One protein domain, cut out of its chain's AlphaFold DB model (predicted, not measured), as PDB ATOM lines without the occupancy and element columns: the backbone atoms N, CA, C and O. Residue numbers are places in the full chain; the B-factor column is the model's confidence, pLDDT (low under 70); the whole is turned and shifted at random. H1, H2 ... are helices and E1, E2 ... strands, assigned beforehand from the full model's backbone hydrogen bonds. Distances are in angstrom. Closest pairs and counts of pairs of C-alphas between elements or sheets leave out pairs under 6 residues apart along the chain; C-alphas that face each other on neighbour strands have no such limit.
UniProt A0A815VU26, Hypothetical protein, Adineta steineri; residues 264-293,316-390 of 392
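This is residues 264 to 293 and 316 to 390 of the 392 residues of the protein "Hypothetical protein" of Adineta steineri (UniProt A0A815VU26). A strongly twisted, curled wall of five antiparallel strands has one helix, H1, lying across one of its faces, in two layers. At one edge of the wall the long hairpin of E4 and E5 runs out to a turn at Asn 374, far from H1, and this turn and the loop at Arg 287 after H1 mark the ends of the longest axis. The printed part has 105 residues, with one named helix and five named strands, H1 E1 E2 E3 E4 E5 along the chain, in the sheet order E3 E2 E1 E4 E5; the class is mixed, helices and strands. The whole is compact, with a radius of gyration of the C-alphas of 14.3 A and spans of 45 by 33 by 26 A.

The sheet runs E3, residues 341 to 344, E2, residues 331 to 335, E1, residues 320 to 328, E4, residues 362 to 373, and E5, residues 376 to 388. E1, E2 and E3 form a meander, each strand the antiparallel neighbour of the one before; with E4 beside E1 they make a Greek key, four strands in a row with the first the antiparallel neighbour of the fourth. E1 and E4 stand at 127 degrees between their directions, with N 324 and O 364 within hydrogen-bond range at 2.8 A. In the hairpin of E1 and E2, N 325 and O 333 are 2.8 A apart; in that of E2 and E3, N 342 and O 334 are 2.8 A apart. In the hairpin of E4 and E5, N 369 and O 380 are 2.9 A apart. E4 bends by 65 degrees at residue 365, and E5 by 58 degrees at residue 385. H1, residues 271 to 282, is on the sheet at a height of 9.3 A, over E2 and E1, and only just not over E3 and E4, with 2 of its C-alphas falling on each. It runs across the strands, at 85 degrees to E1 on the local plane. Its closest C-alphas to E3 are Met 272 and Val 341, 6.6 A; to E5, Met 282 and Val 388, 6.6 A. In H1 every O i to N i+4 pair is within hydrogen-bond range.

H1 begins at C-alpha 271 (33.734, 47.350, 19.430) and is 16.8 A long. E1 measures 23.3 A, E2 13.2 A and E3 9.7 A. E4 measures 29.1 A from C-alpha 362 (46.477, 53.992, 8.398), and E5 33.0 A, ending at C-alpha 388 (44.986, 54.357, 3.250).

The C-alphas farthest apart, Arg 287 and Asn 374, are 46.3 A apart. Residues 294 to 315 are not printed, and C-alphas 293 and 316 are 15.6 A apart across this cut. The link from E3 to E4, residues 345 to 361, is long. Residues 288 to 289 have pLDDT under 70.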
ATOM      1  N   THR A 264      45.078  39.392  20.752       86.50
ATOM      2  CA  THR A 264      43.782  39.015  21.332       86.50
ATOM      3  C   THR A 264      42.675  39.133  20.298       86.50
ATOM      4  O   THR A 264      42.637  40.071  19.509       86.50
ATOM      5  N   TRP A 265      41.769  38.158  20.259       86.56
ATOM      6  CA  TRP A 265      40.595  38.254  19.398       86.56
ATOM      7  C   TRP A 265      39.583  39.230  20.001       86.56
ATOM      8  O   TRP A 265      39.190  39.105  21.162       86.56
ATOM      9  N   VAL A 266      39.134  40.185  19.190       84.19
ATOM     10  CA  VAL A 266      38.101  41.147  19.562       84.19
ATOM     11  C   VAL A 266      36.737  40.531  19.264       84.19
ATOM     12  O   VAL A 266      36.303  40.470  18.115       84.19
ATOM     13  N   CYS A 267      36.055  40.083  20.316       73.88
ATOM     14  CA  CYS A 267      34.734  39.449  20.239       73.88
ATOM     15  C   CYS A 267      33.591  40.295  20.805       73.88
ATOM     16  O   CYS A 267      32.434  39.877  20.783       73.88
ATOM     17  N   ILE A 268      33.919  41.463  21.358       70.12
ATOM     18  CA  ILE A 268      32.978  42.304  22.090       70.12
ATOM     19  C   ILE A 268      32.298  43.255  21.110       70.12
ATOM     20  O   ILE A 268      32.959  44.066  20.457       70.12
ATOM     21  N   GLU A 269      30.973  43.195  21.045       72.50
ATOM     22  CA  GLU A 269      30.165  44.230  20.402       72.50
ATOM     23  C   GLU A 269      29.927  45.417  21.357       72.50
ATOM     24  O   GLU A 269      29.877  45.226  22.574       72.50
ATOM     25  N   PRO A 270      29.826  46.665  20.853       80.31
ATOM     26  CA  PRO A 270      29.878  47.070  19.442       80.31
ATOM     27  C   PRO A 270      31.309  47.298  18.918       80.31
ATOM     28  O   PRO A 270      31.498  47.774  17.798       80.31
ATOM     29  N   THR A 271      32.331  47.046  19.742       81.56
ATOM     30  CA  THR A 271      33.734  47.350  19.430       81.56
ATOM     31  C   THR A 271      34.190  46.655  18.150       81.56
ATOM     32  O   THR A 271      34.715  47.319  17.257       81.56
ATOM     33  N   MET A 272      33.923  45.351  18.018       83.75
ATOM     34  CA  MET A 272      34.245  44.578  16.817       83.75
ATOM     35  C   MET A 272      33.582  45.181  15.570       83.75
ATOM     36  O   MET A 272      34.283  45.511  14.609       83.75
ATOM     37  N   SER A 273      32.258  45.387  15.591       81.88
ATOM     38  CA  SER A 273      31.524  45.964  14.460       81.88
ATOM     39  C   SER A 273      32.006  47.370  14.090       81.88
ATOM     40  O   SER A 273      32.084  47.706  12.909       81.88
ATOM     41  N   ASN A 274      32.367  48.203  15.071       90.06
ATOM     42  CA  ASN A 274      32.886  49.549  14.818       90.06
ATOM     43  C   ASN A 274      34.242  49.518  14.103       90.06
ATOM     44  O   ASN A 274      34.448  50.268  13.147       90.06
ATOM     45  N   ILE A 275      35.142  48.629  14.531       92.19
ATOM     46  CA  ILE A 275      36.467  48.449  13.923       92.19
ATOM     47  C   ILE A 275      36.330  47.915  12.487       92.19
ATOM     48  O   ILE A 275      36.921  48.468  11.556       92.19
ATOM     49  N   GLN A 276      35.477  46.906  12.282       90.31
ATOM     50  CA  GLN A 276      35.130  46.369  10.959       90.31
ATOM     51  C   GLN A 276      34.559  47.446  10.029       90.31
ATOM     52  O   GLN A 276      34.992  47.587   8.884       90.31
ATOM     53  N   LEU A 277      33.614  48.248  10.523       90.38
ATOM     54  CA  LEU A 277      32.995  49.316   9.745       90.38
ATOM     55  C   LEU A 277      33.995  50.423   9.392       90.38
ATOM     56  O   LEU A 277      33.917  50.986   8.299       90.38
ATOM     57  N   LYS A 278      34.942  50.737  10.286       92.56
ATOM     58  CA  LYS A 278      36.011  51.704  10.005       92.56
ATOM     59  C   LYS A 278      36.903  51.216   8.864       92.56
ATOM     60  O   LYS A 278      37.086  51.950   7.898       92.56
ATOM     61  N   CYS A 279      37.360  49.963   8.926       92.00
ATOM     62  CA  CYS A 279      38.132  49.323   7.857       92.00
ATOM     63  C   CYS A 279      37.369  49.334   6.518       92.00
ATOM     64  O   CYS A 279      37.886  49.782   5.496       92.00
ATOM     65  N   GLN A 280      36.086  48.960   6.540       91.50
ATOM     66  CA  GLN A 280      35.222  48.976   5.359       91.50
ATOM     67  C   GLN A 280      35.089  50.373   4.726       91.50
ATOM     68  O   GLN A 280      35.121  50.499   3.499       91.50
ATOM     69  N   ARG A 281      34.939  51.420   5.547       92.12
ATOM     70  CA  ARG A 281      34.848  52.815   5.086       92.12
ATOM     71  C   ARG A 281      36.153  53.306   4.472       92.12
ATOM     72  O   ARG A 281      36.101  53.995   3.462       92.12
ATOM     73  N   MET A 282      37.293  52.932   5.053       93.19
ATOM     74  CA  MET A 282      38.618  53.266   4.520       93.19
ATOM     75  C   MET A 282      38.844  52.655   3.128       93.19
ATOM     76  O   MET A 282      39.465  53.286   2.285       93.19
ATOM     77  N   CYS A 283      38.264  51.487   2.844       91.31
ATOM     78  CA  CYS A 283      38.275  50.879   1.507       91.31
ATOM     79  C   CYS A 283      37.157  51.376   0.567       91.31
ATOM     80  O   CYS A 283      36.931  50.761  -0.474       91.31
ATOM     81  N   GLU A 284      36.387  52.400   0.958       91.69
ATOM     82  CA  GLU A 284      35.222  52.921   0.218       91.69
ATOM     83  C   GLU A 284      34.186  51.846  -0.170       91.69
ATOM     84  O   GLU A 284      33.446  51.949  -1.157       91.69
ATOM     85  N   TRP A 285      34.102  50.773   0.620       88.56
ATOM     86  CA  TRP A 285      33.298  49.617   0.259       88.56
ATOM     87  C   TRP A 285      31.858  49.748   0.759       88.56
ATOM     88  O   TRP A 285      31.546  49.486   1.917       88.56
ATOM     89  N   ASN A 286      30.933  50.089  -0.140       81.94
ATOM     90  CA  ASN A 286      29.525  50.348   0.204       81.94
ATOM     91  C   ASN A 286      28.578  49.145   0.006       81.94
ATOM     92  O   ASN A 286      27.362  49.272   0.157       81.94
ATOM     93  N   ARG A 287      29.104  47.974  -0.378       78.44
ATOM     94  CA  ARG A 287      28.297  46.777  -0.677       78.44
ATOM     95  C   ARG A 287      28.153  45.868   0.547       78.44
ATOM     96  O   ARG A 287      28.915  45.959   1.507       78.44
ATOM     97  N   ARG A 288      27.163  44.966   0.510       66.25
ATOM     98  CA  ARG A 288      27.004  43.917   1.532       66.25
ATOM     99  C   ARG A 288      28.154  42.916   1.449       66.25
ATOM    100  O   ARG A 288      28.447  42.429   0.362       66.25
ATOM    101  N   GLY A 289      28.709  42.570   2.609       68.50
ATOM    102  CA  GLY A 289      29.883  41.708   2.731       68.50
ATOM    103  C   GLY A 289      31.153  42.488   2.411       68.50
ATOM    104  O   GLY A 289      31.288  43.003   1.307       68.50
ATOM    105  N   PHE A 290      32.059  42.604   3.378       79.81
ATOM    106  CA  PHE A 290      33.360  43.233   3.173       79.81
ATOM    107  C   PHE A 290      34.359  42.164   2.708       79.81
ATOM    108  O   PHE A 290      34.481  41.143   3.385       79.81
ATOM    109  N   PRO A 291      35.039  42.351   1.561       75.81
ATOM    110  CA  PRO A 291      35.951  41.347   1.025       75.81
ATOM    111  C   PRO A 291      37.224  41.186   1.866       75.81
ATOM    112  O   PRO A 291      37.886  40.167   1.725       75.81
ATOM    113  N   GLY A 292      37.561  42.138   2.744       83.31
ATOM    114  CA  GLY A 292      38.724  42.031   3.628       83.31
ATOM    115  C   GLY A 292      40.014  41.704   2.875       83.31
ATOM    116  O   GLY A 292      40.238  42.196   1.770       83.31
ATOM    117  N   SER A 293      40.830  40.825   3.455       84.19
ATOM    118  CA  SER A 293      42.107  40.368   2.890       84.19
ATOM    119  C   SER A 293      41.964  39.241   1.848       84.19
ATOM    120  O   SER A 293      42.910  38.484   1.598       84.19
ATOM    121  N   LYS A 316      56.555  35.475  -3.971       81.06
ATOM    122  CA  LYS A 316      55.436  35.043  -3.141       81.06
ATOM    123  C   LYS A 316      55.982  34.555  -1.800       81.06
ATOM    124  O   LYS A 316      56.779  33.618  -1.771       81.06
ATOM    125  N   ALA A 317      55.517  35.160  -0.717       79.25
ATOM    126  CA  ALA A 317      55.730  34.631   0.614       79.25
ATOM    127  C   ALA A 317      54.791  33.437   0.891       79.25
ATOM    128  O   ALA A 317      53.778  33.216   0.209       79.25
ATOM    129  N   ASP A 318      55.193  32.599   1.843       82.81
ATOM    130  CA  ASP A 318      54.369  31.514   2.370       82.81
ATOM    131  C   ASP A 318      53.914  31.869   3.786       82.81
ATOM    132  O   ASP A 318      54.485  31.434   4.785       82.81
ATOM    133  N   GLY A 319      52.930  32.760   3.863       88.88
ATOM    134  CA  GLY A 319      52.366  33.258   5.106       88.88
ATOM    135  C   GLY A 319      50.855  33.465   5.042       88.88
ATOM    136  O   GLY A 319      50.159  33.073   4.100       88.88
ATOM    137  N   THR A 320      50.320  34.074   6.099       90.19
ATOM    138  CA  THR A 320      48.888  34.378   6.204       90.19
ATOM    139  C   THR A 320      48.640  35.855   5.945       90.19
ATOM    140  O   THR A 320      49.216  36.714   6.605       90.19
ATOM    141  N   ARG A 321      47.764  36.158   4.984       91.88
ATOM    142  CA  ARG A 321      47.422  37.536   4.613       91.88
ATOM    143  C   ARG A 321      46.509  38.179   5.653       91.88
ATOM    144  O   ARG A 321      45.467  37.613   5.989       91.88
ATOM    145  N   TYR A 322      46.870  39.377   6.090       94.56
ATOM    146  CA  TYR A 322      46.084  40.201   6.999       94.56
ATOM    147  C   TYR A 322      46.014  41.628   6.468       94.56
ATOM    148  O   TYR A 322      46.998  42.162   5.959       94.56
ATOM    149  N   MET A 323      44.865  42.269   6.660       95.56
ATOM    150  CA  MET A 323      44.810  43.729   6.630       95.56
ATOM    151  C   MET A 323      45.086  44.245   8.036       95.56
ATOM    152  O   MET A 323      44.554  43.687   8.990       95.56
ATOM    153  N   MET A 324      45.885  45.297   8.186       96.50
ATOM    154  CA  MET A 324      46.159  45.917   9.480       96.50
ATOM    155  C   MET A 324      45.672  47.362   9.497       96.50
ATOM    156  O   MET A 324      46.131  48.191   8.712       96.50
ATOM    157  N   LEU A 325      44.778  47.662  10.434       96.69
ATOM    158  CA  LEU A 325      44.391  49.010  10.813       96.69
ATOM    159  C   LEU A 325      45.276  49.480  11.967       96.69
ATOM    160  O   LEU A 325      45.181  48.974  13.083       96.69
ATOM    161  N   ILE A 326      46.095  50.484  11.693       96.38
ATOM    162  CA  ILE A 326      46.852  51.238  12.684       96.38
ATOM    163  C   ILE A 326      46.001  52.468  13.001       96.38
ATOM    164  O   ILE A 326      46.045  53.470  12.285       96.38
ATOM    165  N   GLU A 327      45.131  52.358  14.002       94.38
ATOM    166  CA  GLU A 327      44.260  53.465  14.395       94.38
ATOM    167  C   GLU A 327      45.029  54.484  15.239       94.38
ATOM    168  O   GLU A 327      44.962  55.676  14.943       94.38
ATOM    169  N   ASP A 328      45.764  54.005  16.245       92.69
ATOM    170  CA  ASP A 328      46.568  54.801  17.180       92.69
ATOM    171  C   ASP A 328      47.643  53.919  17.859       92.69
ATOM    172  O   ASP A 328      47.641  52.700  17.686       92.69
ATOM    173  N   GLU A 329      48.514  54.502  18.693       89.81
ATOM    174  CA  GLU A 329      49.677  53.836  19.314       89.81
ATOM    175  C   GLU A 329      49.351  52.557  20.086       89.81
ATOM    176  O   GLU A 329      50.138  51.614  20.087       89.81
ATOM    177  N   ASN A 330      48.173  52.505  20.704       89.31
ATOM    178  CA  ASN A 330      47.698  51.345  21.459       89.31
ATOM    179  C   ASN A 330      46.446  50.715  20.835       89.31
ATOM    180  O   ASN A 330      45.718  50.000  21.514       89.31
ATOM    181  N   LYS A 331      46.155  51.035  19.570       94.19
ATOM    182  CA  LYS A 331      44.957  50.589  18.851       94.19
ATOM    183  C   LYS A 331      45.353  50.098  17.470       94.19
ATOM    184  O   LYS A 331      45.225  50.801  16.467       94.19
ATOM    185  N   ILE A 332      45.883  48.883  17.448       96.38
ATOM    186  CA  ILE A 332      46.335  48.215  16.232       96.38
ATOM    187  C   ILE A 332      45.503  46.952  16.073       96.38
ATOM    188  O   ILE A 332      45.449  46.119  16.976       96.38
ATOM    189  N   TYR A 333      44.866  46.809  14.916       96.38
ATOM    190  CA  TYR A 333      43.951  45.713  14.635       96.38
ATOM    191  C   TYR A 333      44.336  45.007  13.342       96.38
ATOM    192  O   TYR A 333      44.577  45.660  12.332       96.38
ATOM    193  N   MET A 334      44.355  43.678  13.347       96.00
ATOM    194  CA  MET A 334      44.508  42.856  12.151       96.00
ATOM    195  C   MET A 334      43.201  42.144  11.799       96.00
ATOM    196  O   MET A 334      42.499  41.650  12.680       96.00
ATOM    197  N   PHE A 335      42.909  42.053  10.504       94.69
ATOM    198  CA  PHE A 335      41.733  41.395   9.949       94.69
ATOM    199  C   PHE A 335      42.151  40.209   9.093       94.69
ATOM    200  O   PHE A 335      42.930  40.364   8.144       94.69
ATOM    201  N   ASP A 336      41.626  39.032   9.420       90.94
ATOM    202  CA  ASP A 336      41.807  37.844   8.589       90.94
ATOM    203  C   ASP A 336      40.824  37.813   7.403       90.94
ATOM    204  O   ASP A 336      40.022  38.724   7.172       90.94
ATOM    205  N   ARG A 337      40.882  36.719   6.638       84.94
ATOM    206  CA  ARG A 337      40.029  36.482   5.466       84.94
ATOM    207  C   ARG A 337      38.545  36.325   5.805       84.94
ATOM    208  O   ARG A 337      37.700  36.572   4.945       84.94
ATOM    209  N   ASP A 338      38.231  35.922   7.031       80.00
ATOM    210  CA  ASP A 338      36.869  35.763   7.543       80.00
ATOM    211  C   ASP A 338      36.338  37.052   8.200       80.00
ATOM    212  O   ASP A 338      35.215  37.066   8.724       80.00
ATOM    213  N   HIS A 339      37.124  38.134   8.110       86.19
ATOM    214  CA  HIS A 339      36.888  39.450   8.692       86.19
ATOM    215  C   HIS A 339      36.868  39.441  10.229       86.19
ATOM    216  O   HIS A 339      36.282  40.323  10.859       86.19
ATOM    217  N   ASN A 340      37.513  38.455  10.850       88.19
ATOM    218  CA  ASN A 340      37.706  38.435  12.292       88.19
ATOM    219  C   ASN A 340      38.753  39.477  12.686       88.19
ATOM    220  O   ASN A 340      39.738  39.667  11.974       88.19
ATOM    221  N   VAL A 341      38.530  40.143  13.818       92.31
ATOM    222  CA  VAL A 341      39.359  41.257  14.288       92.31
ATOM    223  C   VAL A 341      40.262  40.789  15.417       92.31
ATOM    224  O   VAL A 341      39.784  40.250  16.413       92.31
ATOM    225  N   PHE A 342      41.558  41.039  15.292       94.12
ATOM    226  CA  PHE A 342      42.548  40.744  16.319       94.12
ATOM    227  C   PHE A 342      43.242  42.029  16.748       94.12
ATOM    228  O   PHE A 342      43.797  42.732  15.910       94.12
ATOM    229  N   GLU A 343      43.215  42.345  18.035       94.62
ATOM    230  CA  GLU A 343      43.975  43.446  18.614       94.62
ATOM    231  C   GLU A 343      45.420  43.010  18.856       94.62
ATOM    232  O   GLU A 343      45.674  41.940  19.417       94.62
ATOM    233  N   ILE A 344      46.358  43.852  18.423       93.81
ATOM    234  CA  ILE A 344      47.797  43.639  18.528       93.81
ATOM    235  C   ILE A 344      48.361  44.637  19.540       93.81
ATOM    236  O   ILE A 344      48.464  45.834  19.280       93.81
ATOM    237  N   SER A 345      48.747  44.130  20.702       88.44
ATOM    238  CA  SER A 345      49.386  44.896  21.771       88.44
ATOM    239  C   SER A 345      50.904  44.958  21.588       88.44
ATOM    240  O   SER A 345      51.504  44.147  20.883       88.44
ATOM    241  N   HIS A 346      51.543  45.909  22.273       82.81
ATOM    242  CA  HIS A 346      53.008  46.022  22.370       82.81
ATOM    243  C   HIS A 346      53.742  46.168  21.027       82.81
ATOM    244  O   HIS A 346      54.927  45.856  20.926       82.81
ATOM    245  N   THR A 347      53.054  46.665  20.001       86.81
ATOM    246  CA  THR A 347      53.627  46.947  18.683       86.81
ATOM    247  C   THR A 347      53.576  48.444  18.423       86.81
ATOM    248  O   THR A 347      52.626  49.109  18.824       86.81
ATOM    249  N   ARG A 348      54.599  48.994  17.762       88.81
ATOM    250  CA  ARG A 348      54.685  50.428  17.483       88.81
ATOM    251  C   ARG A 348      55.109  50.691  16.044       88.81
ATOM    252  O   ARG A 348      56.063  50.093  15.559       88.81
ATOM    253  N   PHE A 349      54.438  51.646  15.410       92.31
ATOM    254  CA  PHE A 349      54.680  52.097  14.048       92.31
ATOM    255  C   PHE A 349      55.190  53.537  14.076       92.31
ATOM    256  O   PHE A 349      54.392  54.471  14.103       92.31
ATOM    257  N   PRO A 350      56.512  53.745  14.156       90.75
ATOM    258  CA  PRO A 350      57.077  55.083  14.198       90.75
ATOM    259  C   PRO A 350      56.846  55.814  12.876       90.75
ATOM    260  O   PRO A 350      57.068  55.262  11.800       90.75
ATOM    261  N   LYS A 351      56.429  57.076  12.966       88.00
ATOM    262  CA  LYS A 351      56.196  57.940  11.802       88.00
ATOM    263  C   LYS A 351      57.448  58.702  11.361       88.00
ATOM    264  O   LYS A 351      57.552  59.111  10.210       88.00
ATOM    265  N   ASN A 352      58.398  58.904  12.272       85.50
ATOM    266  CA  ASN A 352      59.633  59.640  12.027       85.50
ATOM    267  C   ASN A 352      60.867  58.858  12.493       85.50
ATOM    268  O   ASN A 352      60.765  57.901  13.265       85.50
ATOM    269  N   ALA A 353      62.035  59.273  12.003       86.44
ATOM    270  CA  ALA A 353      63.313  58.623  12.286       86.44
ATOM    271  C   ALA A 353      63.722  58.739  13.764       86.44
ATOM    272  O   ALA A 353      64.487  57.920  14.261       86.44
ATOM    273  N   GLU A 354      63.197  59.734  14.479       88.81
ATOM    274  CA  GLU A 354      63.430  59.944  15.906       88.81
ATOM    275  C   GLU A 354      62.526  59.075  16.791       88.81
ATOM    276  O   GLU A 354      62.644  59.117  18.013       88.81
ATOM    277  N   TYR A 355      61.610  58.298  16.200       86.12
ATOM    278  CA  TYR A 355      60.655  57.452  16.914       86.12
ATOM    279  C   TYR A 355      59.810  58.231  17.937       86.12
ATOM    280  O   TYR A 355      59.339  57.664  18.922       86.12
ATOM    281  N   THR A 356      59.581  59.527  17.735       87.69
ATOM    282  CA  THR A 356      58.850  60.380  18.690       87.69
ATOM    283  C   THR A 356      57.348  60.407  18.439       87.69
ATOM    284  O   THR A 356      56.590  60.756  19.338       87.69
ATOM    285  N   SER A 357      56.901  60.003  17.249       89.44
ATOM    286  CA  SER A 357      55.485  59.968  16.868       89.44
ATOM    287  C   SER A 357      55.088  58.612  16.280       89.44
ATOM    288  O   SER A 357      55.938  57.876  15.771       89.44
ATOM    289  N   HIS A 358      53.800  58.281  16.373       92.44
ATOM    290  CA  HIS A 358      53.217  57.022  15.911       92.44
ATOM    291  C   HIS A 358      52.313  57.259  14.689       92.44
ATOM    292  O   HIS A 358      51.661  58.300  14.599       92.44
ATOM    293  N   LEU A 359      52.293  56.318  13.743       93.12
ATOM    294  CA  LEU A 359      51.390  56.343  12.589       93.12
ATOM    295  C   LEU A 359      49.947  56.140  13.045       93.12
ATOM    296  O   LEU A 359      49.668  55.223  13.797       93.12
ATOM    297  N   THR A 360      49.015  56.950  12.566       93.81
ATOM    298  CA  THR A 360      47.595  56.833  12.951       93.81
ATOM    299  C   THR A 360      46.718  56.687  11.716       93.81
ATOM    300  O   THR A 360      47.187  56.898  10.601       93.81
ATOM    301  N   ASN A 361      45.454  56.294  11.886       94.31
ATOM    302  CA  ASN A 361      44.450  56.207  10.811       94.31
ATOM    303  C   ASN A 361      44.974  55.639   9.472       94.31
ATOM    304  O   ASN A 361      44.663  56.153   8.396       94.31
ATOM    305  N   THR A 362      45.785  54.586   9.545       96.25
ATOM    306  CA  THR A 362      46.477  53.992   8.398       96.25
ATOM    307  C   THR A 362      46.017  52.549   8.232       96.25
ATOM    308  O   THR A 362      45.936  51.803   9.206       96.25
ATOM    309  N   LEU A 363      45.688  52.156   7.003       96.19
ATOM    310  CA  LEU A 363      45.262  50.803   6.656       96.19
ATOM    311  C   LEU A 363      46.244  50.221   5.649       96.19
ATOM    312  O   LEU A 363      46.445  50.786   4.572       96.19
ATOM    313  N   VAL A 364      46.840  49.089   6.001       95.75
ATOM    314  CA  VAL A 364      47.823  48.397   5.166       95.75
ATOM    315  C   VAL A 364      47.379  46.969   4.886       95.75
ATOM    316  O   VAL A 364      46.699  46.348   5.702       95.75
ATOM    317  N   ASP A 365      47.781  46.447   3.738       93.81
ATOM    318  CA  ASP A 365      47.658  45.036   3.392       93.81
ATOM    319  C   ASP A 365      49.040  44.388   3.382       93.81
ATOM    320  O   ASP A 365      50.030  44.972   2.927       93.81
ATOM    321  N   GLY A 366      49.110  43.180   3.922       93.19
ATOM    322  CA  GLY A 366      50.366  42.470   4.038       93.19
ATOM    323  C   GLY A 366      50.198  41.018   4.436       93.19
ATOM    324  O   GLY A 366      49.094  40.478   4.548       93.19
ATOM    325  N   GLU A 367      51.330  40.377   4.675       92.56
ATOM    326  CA  GLU A 367      51.398  38.960   4.987       92.56
ATOM    327  C   GLU A 367      52.240  38.712   6.229       92.56
ATOM    328  O   GLU A 367      53.360  39.204   6.362       92.56
ATOM    329  N   LEU A 368      51.684  37.938   7.157       93.00
ATOM    330  CA  LEU A 368      52.386  37.451   8.328       93.00
ATOM    331  C   LEU A 368      53.126  36.164   7.963       93.00
ATOM    332  O   LEU A 368      52.499  35.144   7.675       93.00
ATOM    333  N   VAL A 369      54.453  36.214   8.020       92.31
ATOM    334  CA  VAL A 369      55.356  35.086   7.771       92.31
ATOM    335  C   VAL A 369      56.116  34.727   9.041       92.31
ATOM    336  O   VAL A 369      56.322  35.573   9.914       92.31
ATOM    337  N   ILE A 370      56.559  33.474   9.138       89.25
ATOM    338  CA  ILE A 370      57.465  33.023  10.195       89.25
ATOM    339  C   ILE A 370      58.840  32.774   9.591       89.25
ATOM    340  O   ILE A 370      59.063  31.762   8.929       89.25
ATOM    341  N   ASP A 371      59.762  33.694   9.851       87.50
ATOM    342  CA  ASP A 371      61.153  33.564   9.436       87.50
ATOM    343  C   ASP A 371      61.934  32.712  10.430       87.50
ATOM    344  O   ASP A 371      61.764  32.835  11.640       87.50
ATOM    345  N   ASN A 372      62.865  31.905   9.929       85.19
ATOM    346  CA  ASN A 372      63.838  31.209  10.764       85.19
ATOM    347  C   ASN A 372      65.166  31.972  10.716       85.19
ATOM    348  O   ASN A 372      65.892  31.896   9.727       85.19
ATOM    349  N   VAL A 373      65.495  32.703  11.782       86.75
ATOM    350  CA  VAL A 373      66.767  33.429  11.914       86.75
ATOM    351  C   VAL A 373      67.583  32.765  13.011       86.75
ATOM    352  O   VAL A 373      67.191  32.809  14.172       86.75
ATOM    353  N   ASN A 374      68.716  32.149  12.657       87.44
ATOM    354  CA  ASN A 374      69.561  31.404  13.602       87.44
ATOM    355  C   ASN A 374      68.754  30.382  14.430       87.44
ATOM    356  O   ASN A 374      68.849  30.364  15.652       87.44
ATOM    357  N   GLU A 375      67.905  29.591  13.759       85.44
ATOM    358  CA  GLU A 375      67.003  28.589  14.366       85.44
ATOM    359  C   GLU A 375      65.879  29.154  15.256       85.44
ATOM    360  O   GLU A 375      65.046  28.403  15.764       85.44
ATOM    361  N   VAL A 376      65.778  30.479  15.389       84.06
ATOM    362  CA  VAL A 376      64.677  31.145  16.087       84.06
ATOM    363  C   VAL A 376      63.582  31.507  15.090       84.06
ATOM    364  O   VAL A 376      63.825  32.208  14.106       84.06
ATOM    365  N   LYS A 377      62.358  31.053  15.372       82.00
ATOM    366  CA  LYS A 377      61.150  31.454  14.646       82.00
ATOM    367  C   LYS A 377      60.776  32.885  15.023       82.00
ATOM    368  O   LYS A 377      60.389  33.142  16.161       82.00
ATOM    369  N   VAL A 378      60.873  33.801  14.069       87.81
ATOM    370  CA  VAL A 378      60.568  35.222  14.233       87.81
ATOM    371  C   VAL A 378      59.371  35.579  13.350       87.81
ATOM    372  O   VAL A 378      59.468  35.477  12.126       87.81
ATOM    373  N   PRO A 379      58.240  36.012  13.929       88.31
ATOM    374  CA  PRO A 379      57.121  36.511  13.146       88.31
ATOM    375  C   PRO A 379      57.481  37.845  12.492       88.31
ATOM    376  O   PRO A 379      57.977  38.760  13.152       88.31
ATOM    377  N   ARG A 380      57.200  37.975  11.196       90.75
ATOM    378  CA  ARG A 380      57.338  39.232  10.458       90.75
ATOM    379  C   ARG A 380      56.070  39.527   9.690       90.75
ATOM    380  O   ARG A 380      55.552  38.664   8.992       90.75
ATOM    381  N   PHE A 381      55.596  40.760   9.798       92.62
ATOM    382  CA  PHE A 381      54.514  41.249   8.959       92.62
ATOM    383  C   PHE A 381      55.107  42.047   7.798       92.62
ATOM    384  O   PHE A 381      55.690  43.112   7.999       92.62
ATOM    385  N   LEU A 382      55.008  41.491   6.594       92.44
ATOM    386  CA  LEU A 382      55.497  42.093   5.363       92.44
ATOM    387  C   LEU A 382      54.366  42.922   4.755       92.44
ATOM    388  O   LEU A 382      53.395  42.365   4.252       92.44
ATOM    389  N   ILE A 383      54.478  44.247   4.835       92.75
ATOM    390  CA  ILE A 383      53.503  45.165   4.237       92.75
ATOM    391  C   ILE A 383      53.777  45.259   2.737       92.75
ATOM    392  O   ILE A 383      54.901  45.559   2.331       92.75
ATOM    393  N   TYR A 384      52.747  45.009   1.935       89.44
ATOM    394  CA  TYR A 384      52.810  45.101   0.480       89.44
ATOM    395  C   TYR A 384      52.251  46.429  -0.006       89.44
ATOM    396  O   TYR A 384      52.919  47.144  -0.749       89.44
ATOM    397  N   ASP A 385      51.056  46.775   0.473       89.81
ATOM    398  CA  ASP A 385      50.304  47.925  -0.001       89.81
ATOM    399  C   ASP A 385      49.814  48.776   1.166       89.81
ATOM    400  O   ASP A 385      49.335  48.279   2.189       89.81
ATOM    401  N   ILE A 386      49.893  50.092   0.987       93.38
ATOM    402  CA  ILE A 386      49.220  51.058   1.849       93.38
ATOM    403  C   ILE A 386      47.902  51.401   1.163       93.38
ATOM    404  O   ILE A 386      47.888  52.072   0.134       93.38
ATOM    405  N   ILE A 387      46.796  50.921   1.726       92.50
ATOM    406  CA  ILE A 387      45.452  51.163   1.190       92.50
ATOM    407  C   ILE A 387      45.030  52.593   1.525       92.50
ATOM    408  O   ILE A 387      44.489  53.304   0.685       92.50
ATOM    409  N   VAL A 388      45.300  53.018   2.760       94.75
ATOM    410  CA  VAL A 388      44.986  54.357   3.250       94.75
ATOM    411  C   VAL A 388      46.100  54.830   4.167       94.75
ATOM    412  O   VAL A 388      46.523  54.094   5.056       94.75
ATOM    413  N   TYR A 389      46.535  56.072   3.979       93.25
ATOM    414  CA  TYR A 389      47.548  56.724   4.799       93.25
ATOM    415  C   TYR A 389      46.963  57.991   5.427       93.25
ATOM    416  O   TYR A 389      46.613  58.914   4.697       93.25
ATOM    417  N   GLU A 390      46.843  58.007   6.758       83.31
ATOM    418  CA  GLU A 390      46.494  59.178   7.583       83.31
ATOM    419  C   GLU A 390      45.396  60.097   7.006       83.31
ATOM    420  O   GLU A 390      45.621  61.280   6.737       83.31
TER     421      GLU A 390